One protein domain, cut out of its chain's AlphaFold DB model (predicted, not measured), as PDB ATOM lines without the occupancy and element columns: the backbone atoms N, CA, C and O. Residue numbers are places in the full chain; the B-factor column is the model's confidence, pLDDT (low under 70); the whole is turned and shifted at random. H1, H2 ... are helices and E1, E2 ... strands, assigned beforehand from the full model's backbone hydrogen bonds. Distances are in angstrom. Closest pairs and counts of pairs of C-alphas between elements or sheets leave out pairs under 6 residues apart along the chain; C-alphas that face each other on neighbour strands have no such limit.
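This is residues 2 to 78 of the 185 residues of a protein of Amphibalanus amphitrite (UniProt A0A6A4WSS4). A parallel two-stranded sheet, E1 and E2, has H3 over one face, with H2 alongside H3. The long loop of residues 7 to 28 reaches away from this body to H1, and its residues 14 to 19 stick out. The 77 printed residues hold, in order, H1, H2, E1, H3, H4 and E2, mixed in class; the whole is loose, radius of gyration of the C-alphas 14.7 A, spanning 38 by 28 by 27 A.

E1, residues 43 to 47, and E2, residues 72 to 76, are parallel at 25 degrees; N 45 and O 73 are 2.8 A apart, within hydrogen-bond range. With H3, residues 52 to 64, and H4, residues 68 to 71, they form a strand-helix-strand unit, parallel neighbour strands joined through helices, with a right-handed crossover. H2, residues 29 to 38, and H3 are close but not clearly touching, closest C-alphas Ser 30 and Leu 61 at 7.1 A, and run the same way at a shallow tilt of 31 degrees. H2 and H3 have every O i to N i+4 pair within hydrogen-bond range; H4 and H1, residues 3 to 6, are too short for one. H1 is apart from H2.

H3 measures 18.2 A, H2 14.2 A, E1 and E2 13.1 A each. C-alpha 3 begins H1 at (6.939, 59.909, 13.077); C-alpha 76 ends E2 at (19.765, 43.600, 25.578).

The C-alphas farthest apart, Ser 19 and Glu 63, are 39.3 A apart. The printed part has no cut; the H1 to H2 link is long, 22 residues. Residues 49, 77 and 78 have pLDDT under 70.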
ATOM      1  N   SER A   2       9.930  59.665   9.167       90.00
ATOM      2  CA  SER A   2       9.470  60.550  10.250       90.00
ATOM      3  C   SER A   2       8.344  59.897  11.061       90.00
ATOM      4  O   SER A   2       7.684  58.976  10.582       90.00
ATOM      5  N   TRP A   3       8.072  60.391  12.271       87.44
ATOM      6  CA  TRP A   3       6.939  59.909  13.077       87.44
ATOM      7  C   TRP A   3       5.582  60.099  12.377       87.44
ATOM      8  O   TRP A   3       4.696  59.251  12.480       87.44
ATOM      9  N   ALA A   4       5.431  61.180  11.606       90.56
ATOM     10  CA  ALA A   4       4.227  61.438  10.820       90.56
ATOM     11  C   ALA A   4       4.006  60.388   9.719       90.56
ATOM     12  O   ALA A   4       2.862  60.096   9.374       90.56
ATOM     13  N   ASP A   5       5.084  59.800   9.193       91.00
ATOM     14  CA  ASP A   5       5.003  58.712   8.215       91.00
ATOM     15  C   ASP A   5       4.649  57.389   8.898       91.00
ATOM     16  O   ASP A   5       3.785  56.660   8.415       91.00
ATOM     17  N   VAL A   6       5.252  57.111  10.062       89.94
ATOM     18  CA  VAL A   6       4.991  55.888  10.844       89.94
ATOM     19  C   VAL A   6       3.522  55.795  11.261       89.94
ATOM     20  O   VAL A   6       2.909  54.740  11.118       89.94
ATOM     21  N   LYS A   7       2.914  56.910  11.685       88.00
ATOM     22  CA  LYS A   7       1.491  56.973  12.067       88.00
ATOM     23  C   LYS A   7       0.520  56.584  10.948       88.00
ATOM     24  O   LYS A   7      -0.616  56.207  11.229       88.00
ATOM     25  N   LYS A   8       0.942  56.683   9.685       90.25
ATOM     26  CA  LYS A   8       0.111  56.332   8.523       90.25
ATOM     27  C   LYS A   8       0.172  54.845   8.187       90.25
ATOM     28  O   LYS A   8      -0.658  54.380   7.405       90.25
ATOM     29  N   LEU A   9       1.113  54.098   8.765       91.00
ATOM     30  CA  LEU A   9       1.268  52.671   8.507       91.00
ATOM     31  C   LEU A   9       0.142  51.875   9.169       91.00
ATOM     32  O   LEU A   9      -0.304  52.196  10.272       91.00
ATOM     33  N   ASP A  10      -0.331  50.856   8.461       91.31
ATOM     34  CA  ASP A  10      -1.212  49.829   9.007       91.31
ATOM     35  C   ASP A  10      -0.369  48.596   9.336       91.31
ATOM     36  O   ASP A  10       0.166  47.942   8.435       91.31
ATOM     37  N   ILE A  11      -0.234  48.286  10.626       90.56
ATOM     38  CA  ILE A  11       0.564  47.137  11.078       90.56
ATOM     39  C   ILE A  11      -0.115  45.802  10.749       90.56
ATOM     40  O   ILE A  11       0.543  44.766  10.685       90.56
ATOM     41  N   ASN A  12      -1.422  45.828  10.490       89.50
ATOM     42  CA  ASN A  12      -2.225  44.655  10.179       89.50
ATOM     43  C   ASN A  12      -2.184  44.299   8.678       89.50
ATOM     44  O   ASN A  12      -2.642  43.231   8.280       89.50
ATOM     45  N   ALA A  13      -1.589  45.148   7.827       88.81
ATOM     46  CA  ALA A  13      -1.656  45.022   6.366       88.81
ATOM     47  C   ALA A  13      -1.236  43.639   5.825       88.81
ATOM     48  O   ALA A  13      -1.809  43.161   4.840       88.81
ATOM     49  N   LYS A  14      -0.255  42.996   6.480       89.25
ATOM     50  CA  LYS A  14       0.285  41.667   6.133       89.25
ATOM     51  C   LYS A  14      -0.102  40.557   7.117       89.25
ATOM     52  O   LYS A  14       0.374  39.435   6.976       89.25
ATOM     53  N   HIS A  15      -0.923  40.846   8.122       87.25
ATOM     54  CA  HIS A  15      -1.275  39.859   9.134       87.25
ATOM     55  C   HIS A  15      -2.235  38.799   8.550       87.25
ATOM     56  O   HIS A  15      -3.209  39.166   7.884       87.25
ATOM     57  N   PRO A  16      -2.038  37.490   8.813       87.38
ATOM     58  CA  PRO A  16      -2.886  36.430   8.250       87.38
ATOM     59  C   PRO A  16      -4.377  36.579   8.578       87.38
ATOM     60  O   PRO A  16      -5.235  36.233   7.772       87.38
ATOM     61  N   LYS A  17      -4.696  37.140   9.752       86.25
ATOM     62  CA  LYS A  17      -6.075  37.381  10.208       86.25
ATOM     63  C   LYS A  17      -6.516  38.834  10.034       86.25
ATOM     64  O   LYS A  17      -7.361  39.299  10.789       86.25
ATOM     65  N   ARG A  18      -5.947  39.575   9.076       87.69
ATOM     66  CA  ARG A  18      -6.221  41.015   8.934       87.69
ATOM     67  C   ARG A  18      -7.701  41.374   8.823       87.69
ATOM     68  O   ARG A  18      -8.091  42.423   9.300       87.69
ATOM     69  N   SER A  19      -8.521  40.491   8.253       88.75
ATOM     70  CA  SER A  19      -9.972  40.679   8.134       88.75
ATOM     71  C   SER A  19     -10.712  40.695   9.474       88.75
ATOM     72  O   SER A  19     -11.836  41.178   9.528       88.75
ATOM     73  N   GLN A  20     -10.107  40.165  10.541       91.06
ATOM     74  CA  GLN A  20     -10.704  40.091  11.878       91.06
ATOM     75  C   GLN A  20     -10.392  41.319  12.739       91.06
ATOM     76  O   GLN A  20     -10.973  41.473  13.809       91.06
ATOM     77  N   PHE A  21      -9.477  42.181  12.294       86.62
ATOM     78  CA  PHE A  21      -9.017  43.327  13.064       86.62
ATOM     79  C   PHE A  21      -9.192  44.616  12.259       86.62
ATOM     80  O   PHE A  21      -9.024  44.602  11.037       86.62
ATOM     81  N   PRO A  22      -9.514  45.742  12.918       88.75
ATOM     82  CA  PRO A  22      -9.538  47.036  12.252       88.75
ATOM     83  C   PRO A  22      -8.131  47.438  11.777       88.75
ATOM     84  O   PRO A  22      -7.134  46.761  12.036       88.75
ATOM     85  N   VAL A  23      -8.047  48.566  11.070       85.94
ATOM     86  CA  VAL A  23      -6.757  49.193  10.753       85.94
ATOM     87  C   VAL A  23      -6.065  49.567  12.063       85.94
ATOM     88  O   VAL A  23      -6.605  50.357  12.840       85.94
ATOM     89  N   THR A  24      -4.860  49.038  12.282       88.50
ATOM     90  CA  THR A  24      -4.130  49.202  13.548       88.50
ATOM     91  C   THR A  24      -2.852  50.000  13.316       88.50
ATOM     92  O   THR A  24      -2.176  49.849  12.297       88.50
ATOM     93  N   ARG A  25      -2.515  50.885  14.258       89.56
ATOM     94  CA  ARG A  25      -1.355  51.785  14.167       89.56
ATOM     95  C   ARG A  25      -0.235  51.344  15.098       89.56
ATOM     96  O   ARG A  25      -0.464  50.619  16.060       89.56
ATOM     97  N   VAL A  26       0.977  51.810  14.805       91.31
ATOM     98  CA  VAL A  26       2.124  51.644  15.703       91.31
ATOM     99  C   VAL A  26       1.876  52.476  16.961       91.31
ATOM    100  O   VAL A  26       1.717  53.694  16.866       91.31
ATOM    101  N   ALA A  27       1.839  51.818  18.115       90.50
ATOM    102  CA  ALA A  27       1.715  52.479  19.407       90.50
ATOM    103  C   ALA A  27       3.040  53.120  19.837       90.50
ATOM    104  O   ALA A  27       4.125  52.646  19.477       90.50
ATOM    105  N   LEU A  28       2.961  54.192  20.625       92.12
ATOM    106  CA  LEU A  28       4.134  54.724  21.310       92.12
ATOM    107  C   LEU A  28       4.545  53.790  22.451       92.12
ATOM    108  O   LEU A  28       3.705  53.187  23.116       92.12
ATOM    109  N   LEU A  29       5.847  53.738  22.739       92.38
ATOM    110  CA  LEU A  29       6.366  52.948  23.858       92.38
ATOM    111  C   LEU A  29       5.718  53.354  25.191       92.38
ATOM    112  O   LEU A  29       5.364  52.493  25.985       92.38
ATOM    113  N   SER A  30       5.506  54.653  25.415       94.12
ATOM    114  CA  SER A  30       4.852  55.151  26.628       94.12
ATOM    115  C   SER A  30       3.400  54.694  26.764       94.12
ATOM    116  O   SER A  30       2.970  54.409  27.874       94.12
ATOM    117  N   GLU A  31       2.658  54.622  25.653       94.69
ATOM    118  CA  GLU A  31       1.260  54.165  25.639       94.69
ATOM    119  C   GLU A  31       1.186  52.661  25.923       94.69
ATOM    120  O   GLU A  31       0.338  52.216  26.688       94.69
ATOM    121  N   MET A  32       2.114  51.879  25.357       94.50
ATOM    122  CA  MET A  32       2.232  50.446  25.647       94.50
ATOM    123  C   MET A  32       2.572  50.189  27.115       94.50
ATOM    124  O   MET A  32       1.943  49.343  27.738       94.50
ATOM    125  N   VAL A  33       3.522  50.940  27.684       96.56
ATOM    126  CA  VAL A  33       3.870  50.833  29.109       96.56
ATOM    127  C   VAL A  33       2.662  51.149  29.984       96.56
ATOM    128  O   VAL A  33       2.342  50.369  30.873       96.56
ATOM    129  N   GLU A  34       1.967  52.256  29.726       96.44
ATOM    130  CA  GLU A  34       0.782  52.645  30.495       96.44
ATOM    131  C   GLU A  34      -0.304  51.563  30.453       96.44
ATOM    132  O   GLU A  34      -0.852  51.191  31.491       96.44
ATOM    133  N   GLU A  35      -0.548  50.987  29.276       96.25
ATOM    134  CA  GLU A  35      -1.519  49.911  29.102       96.25
ATOM    135  C   GLU A  35      -1.096  48.612  29.807       96.25
ATOM    136  O   GLU A  35      -1.915  47.981  30.476       96.25
ATOM    137  N   CYS A  36       0.184  48.226  29.732       96.75
ATOM    138  CA  CYS A  36       0.712  47.069  30.461       96.75
ATOM    139  C   CYS A  36       0.585  47.247  31.979       96.75
ATOM    140  O   CYS A  36       0.162  46.320  32.670       96.75
ATOM    141  N   LEU A  37       0.897  48.439  32.498       96.00
ATOM    142  CA  LEU A  37       0.751  48.758  33.920       96.00
ATOM    143  C   LEU A  37      -0.721  48.748  34.354       96.00
ATOM    144  O   LEU A  37      -1.030  48.274  35.448       96.00
ATOM    145  N   ARG A  38      -1.626  49.245  33.498       97.12
ATOM    146  CA  ARG A  38      -3.078  49.248  33.727       97.12
ATOM    147  C   ARG A  38      -3.659  47.834  33.764       97.12
ATOM    148  O   ARG A  38      -4.568  47.574  34.548       97.12
ATOM    149  N   LEU A  39      -3.161  46.945  32.906       97.00
ATOM    150  CA  LEU A  39      -3.579  45.543  32.819       97.00
ATOM    151  C   LEU A  39      -2.836  44.617  33.793       97.00
ATOM    152  O   LEU A  39      -3.147  43.432  33.838       97.00
ATOM    153  N   ASP A  40      -1.874  45.148  34.549       96.06
ATOM    154  CA  ASP A  40      -1.009  44.395  35.461       96.06
ATOM    155  C   ASP A  40      -0.247  43.241  34.772       96.06
ATOM    156  O   ASP A  40      -0.062  42.156  35.315       96.06
ATOM    157  N   VAL A  41       0.204  43.478  33.535       95.06
ATOM    158  CA  VAL A  41       0.948  42.500  32.727       95.06
ATOM    159  C   VAL A  41       2.444  42.761  32.849       95.06
ATOM    160  O   VAL A  41       2.896  43.854  32.521       95.06
ATOM    161  N   LEU A  42       3.220  41.754  33.264       94.06
ATOM    162  CA  LEU A  42       4.686  41.781  33.194       94.06
ATOM    163  C   LEU A  42       5.135  41.879  31.729       94.06
ATOM    164  O   LEU A  42       4.640  41.139  30.878       94.06
ATOM    165  N   PHE A  43       6.101  42.745  31.435       94.56
ATOM    166  CA  PHE A  43       6.574  42.950  30.067       94.56
ATOM    167  C   PHE A  43       8.098  42.984  29.964       94.56
ATOM    168  O   PHE A  43       8.811  43.290  30.920       94.56
ATOM    169  N   ILE A  44       8.596  42.661  28.769       93.31
ATOM    170  CA  ILE A  44      10.019  42.680  28.429       93.31
ATOM    171  C   ILE A  44      10.248  43.773  27.381       93.31
ATOM    172  O   ILE A  44       9.555  43.803  26.364       93.31
ATOM    173  N   ILE A  45      11.224  44.655  27.610       92.44
ATOM    174  CA  ILE A  45      11.692  45.630  26.618       92.44
ATOM    175  C   ILE A  45      13.048  45.169  26.088       92.44
ATOM    176  O   ILE A  45      14.035  45.175  26.821       92.44
ATOM    177  N   ASP A  46      13.097  44.810  24.806       90.06
ATOM    178  CA  ASP A  46      14.321  44.359  24.144       90.06
ATOM    179  C   ASP A  46      15.047  45.502  23.418       90.06
ATOM    180  O   ASP A  46      14.543  46.073  22.445       90.06
ATOM    181  N   ILE A  47      16.256  45.831  23.878       86.38
ATOM    182  CA  ILE A  47      17.123  46.858  23.291       86.38
ATOM    183  C   ILE A  47      18.116  46.179  22.336       86.38
ATOM    184  O   ILE A  47      19.141  45.635  22.741       86.38
ATOM    185  N   LYS A  48      17.825  46.229  21.031       77.25
ATOM    186  CA  LYS A  48      18.605  45.500  20.008       77.25
ATOM    187  C   LYS A  48      19.939  46.128  19.603       77.25
ATOM    188  O   LYS A  48      20.791  45.433  19.061       77.25
ATOM    189  N   CYS A  49      20.122  47.428  19.800       68.62
ATOM    190  CA  CYS A  49      21.361  48.124  19.457       68.62
ATOM    191  C   CYS A  49      21.643  49.188  20.512       68.62
ATOM    192  O   CYS A  49      20.711  49.840  20.988       68.62
ATOM    193  N   TYR A  50      22.919  49.363  20.862       70.50
ATOM    194  CA  TYR A  50      23.339  50.420  21.770       70.50
ATOM    195  C   TYR A  50      23.123  51.786  21.106       70.50
ATOM    196  O   TYR A  50      23.957  52.276  20.345       70.50
ATOM    197  N   ASP A  51      21.971  52.385  21.392       79.88
ATOM    198  CA  ASP A  51      21.635  53.761  21.055       79.88
ATOM    199  C   ASP A  51      21.325  54.501  22.353       79.88
ATOM    200  O   ASP A  51      20.366  54.174  23.058       79.88
ATOM    201  N   ILE A  52      22.129  55.520  22.656       83.56
ATOM    202  CA  ILE A  52      21.968  56.334  23.863       83.56
ATOM    203  C   ILE A  52      20.555  56.914  23.973       83.56
ATOM    204  O   ILE A  52      20.018  57.009  25.069       83.56
ATOM    205  N   ARG A  53      19.907  57.219  22.843       87.94
ATOM    206  CA  ARG A  53      18.543  57.756  22.818       87.94
ATOM    207  C   ARG A  53      17.524  56.727  23.293       87.94
ATOM    208  O   ARG A  53      16.588  57.095  23.994       87.94
ATOM    209  N   ALA A  54      17.709  55.455  22.936       86.62
ATOM    210  CA  ALA A  54      16.845  54.372  23.397       86.62
ATOM    211  C   ALA A  54      17.007  54.159  24.907       86.62
ATOM    212  O   ALA A  54      16.012  54.066  25.620       86.62
ATOM    213  N   VAL A  55      18.250  54.178  25.399       87.81
ATOM    214  CA  VAL A  55      18.540  54.072  26.837       87.81
ATOM    215  C   VAL A  55      17.926  55.247  27.600       87.81
ATOM    216  O   VAL A  55      17.187  55.027  28.555       87.81
ATOM    217  N   SER A  56      18.146  56.486  27.151       91.44
ATOM    218  CA  SER A  56      17.561  57.679  27.776       91.44
ATOM    219  C   SER A  56      16.031  57.656  27.772       91.44
ATOM    220  O   SER A  56      15.421  58.049  28.759       91.44
ATOM    221  N   ALA A  57      15.403  57.169  26.696       91.94
ATOM    222  CA  ALA A  57      13.950  57.034  26.637       91.94
ATOM    223  C   ALA A  57      13.421  56.012  27.654       91.94
ATOM    224  O   ALA A  57      12.411  56.270  28.303       91.94
ATOM    225  N   VAL A  58      14.106  54.876  27.823       92.56
ATOM    226  CA  VAL A  58      13.745  53.874  28.837       92.56
ATOM    227  C   VAL A  58      13.933  54.436  30.246       92.56
ATOM    228  O   VAL A  58      13.027  54.312  31.061       92.56
ATOM    229  N   LEU A  59      15.050  55.114  30.527       93.25
ATOM    230  CA  LEU A  59      15.287  55.739  31.834       93.25
ATOM    231  C   LEU A  59      14.209  56.777  32.180       93.25
ATOM    232  O   LEU A  59      13.649  56.731  33.273       93.25
ATOM    233  N   ALA A  60      13.831  57.630  31.225       95.75
ATOM    234  CA  ALA A  60      12.743  58.592  31.408       95.75
ATOM    235  C   ALA A  60      11.383  57.916  31.685       95.75
ATOM    236  O   ALA A  60      10.538  58.479  32.383       95.75
ATOM    237  N   LEU A  61      11.147  56.705  31.162       96.12
ATOM    238  CA  LEU A  61       9.942  55.932  31.479       96.12
ATOM    239  C   LEU A  61       9.966  55.391  32.910       96.12
ATOM    240  O   LEU A  61       8.934  55.464  33.568       96.12
ATOM    241  N   TYR A  62      11.111  54.917  33.410       95.94
ATOM    242  CA  TYR A  62      11.245  54.491  34.811       95.94
ATOM    243  C   TYR A  62      11.056  55.652  35.794       95.94
ATOM    244  O   TYR A  62      10.416  55.474  36.829       95.94
ATOM    245  N   GLU A  63      11.548  56.847  35.455       96.62
ATOM    246  CA  GLU A  63      11.294  58.061  36.241       96.62
ATOM    247  C   GLU A  63       9.801  58.416  36.264       96.62
ATOM    248  O   GLU A  63       9.248  58.751  37.311       96.62
ATOM    249  N   LYS A  64       9.128  58.314  35.109       97.06
ATOM    250  CA  LYS A  64       7.697  58.614  34.981       97.06
ATOM    251  C   LYS A  64       6.805  57.554  35.639       97.06
ATOM    252  O   LYS A  64       5.759  57.896  36.189       97.06
ATOM    253  N   PHE A  65       7.188  56.284  35.560       96.69
ATOM    254  CA  PHE A  65       6.396  55.143  36.008       96.69
ATOM    255  C   PHE A  65       7.215  54.226  36.934       96.69
ATOM    256  O   PHE A  65       7.668  53.162  36.507       96.69
ATOM    257  N   PRO A  66       7.350  54.563  38.232       96.06
ATOM    258  CA  PRO A  66       8.149  53.770  39.172       96.06
ATOM    259  C   PRO A  66       7.719  52.297  39.295       96.06
ATOM    260  O   PRO A  66       8.554  51.432  39.537       96.06
ATOM    261  N   LYS A  67       6.441  51.969  39.043       95.94
ATOM    262  CA  LYS A  67       5.941  50.576  39.039       95.94
ATOM    263  C   LYS A  67       6.668  49.680  38.017       95.94
ATOM    264  O   LYS A  67       6.683  48.460  38.155       95.94
ATOM    265  N   MET A  68       7.336  50.264  37.017       95.56
ATOM    266  CA  MET A  68       8.169  49.514  36.074       95.56
ATOM    267  C   MET A  68       9.310  48.739  36.746       95.56
ATOM    268  O   MET A  68       9.711  47.714  36.205       95.56
ATOM    269  N   TYR A  69       9.819  49.164  37.911       93.38
ATOM    270  CA  TYR A  69      10.864  48.416  38.630       93.38
ATOM    271  C   TYR A  69      10.413  47.014  39.069       93.38
ATOM    272  O   TYR A  69      11.246  46.131  39.245       93.38
ATOM    273  N   GLU A  70       9.104  46.799  39.196       94.19
ATOM    274  CA  GLU A  70       8.508  45.518  39.586       94.19
ATOM    275  C   GLU A  70       7.956  44.742  38.379       94.19
ATOM    276  O   GLU A  70       7.837  43.520  38.422       94.19
ATOM    277  N   MET A  71       7.624  45.452  37.295       94.81
ATOM    278  CA  MET A  71       6.840  44.917  36.175       94.81
ATOM    279  C   MET A  71       7.588  44.796  34.842       94.81
ATOM    280  O   MET A  71       7.083  44.164  33.911       94.81
ATOM    281  N   ALA A  72       8.755  45.420  34.712       94.38
ATOM    282  CA  ALA A  72       9.486  45.475  33.455       94.38
ATOM    283  C   ALA A  72      10.827  44.748  33.563       94.38
ATOM    284  O   ALA A  72      11.649  45.047  34.431       94.38
ATOM    285  N   LEU A  73      11.079  43.838  32.624       92.31
ATOM    286  CA  LEU A  73      12.402  43.276  32.374       92.31
ATOM    287  C   LEU A  73      13.032  43.995  31.180       92.31
ATOM    288  O   LEU A  73      12.428  44.090  30.115       92.31
ATOM    289  N   ILE A  74      14.263  44.478  31.336       90.88
ATOM    290  CA  ILE A  74      15.033  45.046  30.225       90.88
ATOM    291  C   ILE A  74      15.985  43.974  29.710       90.88
ATOM    292  O   ILE A  74      16.858  43.513  30.446       90.88
ATOM    293  N   SER A  75      15.825  43.584  28.447       88.56
ATOM    294  CA  SER A  75      16.779  42.722  27.754       88.56
ATOM    295  C   SER A  75      17.629  43.539  26.788       88.56
ATOM    296  O   SER A  75      17.212  44.555  26.235       88.56
ATOM    297  N   SER A  76      18.862  43.091  26.600       83.38
ATOM    298  CA  SER A  76      19.765  43.600  25.578       83.38
ATOM    299  C   SER A  76      20.500  42.420  24.968       83.38
ATOM    300  O   SER A  76      20.718  41.397  25.625       83.38
ATOM    301  N   PHE A  77      20.851  42.549  23.694       69.81
ATOM    302  CA  PHE A  77      21.431  41.453  22.939       69.81
ATOM    303  C   PHE A  77      22.759  40.977  23.548       69.81
ATOM    304  O   PHE A  77      23.674  41.768  23.782       69.81
ATOM    305  N   ASN A  78      22.888  39.661  23.739       61.41
ATOM    306  CA  ASN A  78      24.151  39.046  24.126       61.41
ATOM    307  C   ASN A  78      25.049  38.884  22.882       61.41
ATOM    308  O   ASN A  78      24.721  38.072  22.011       61.41
TER     309      ASN A  78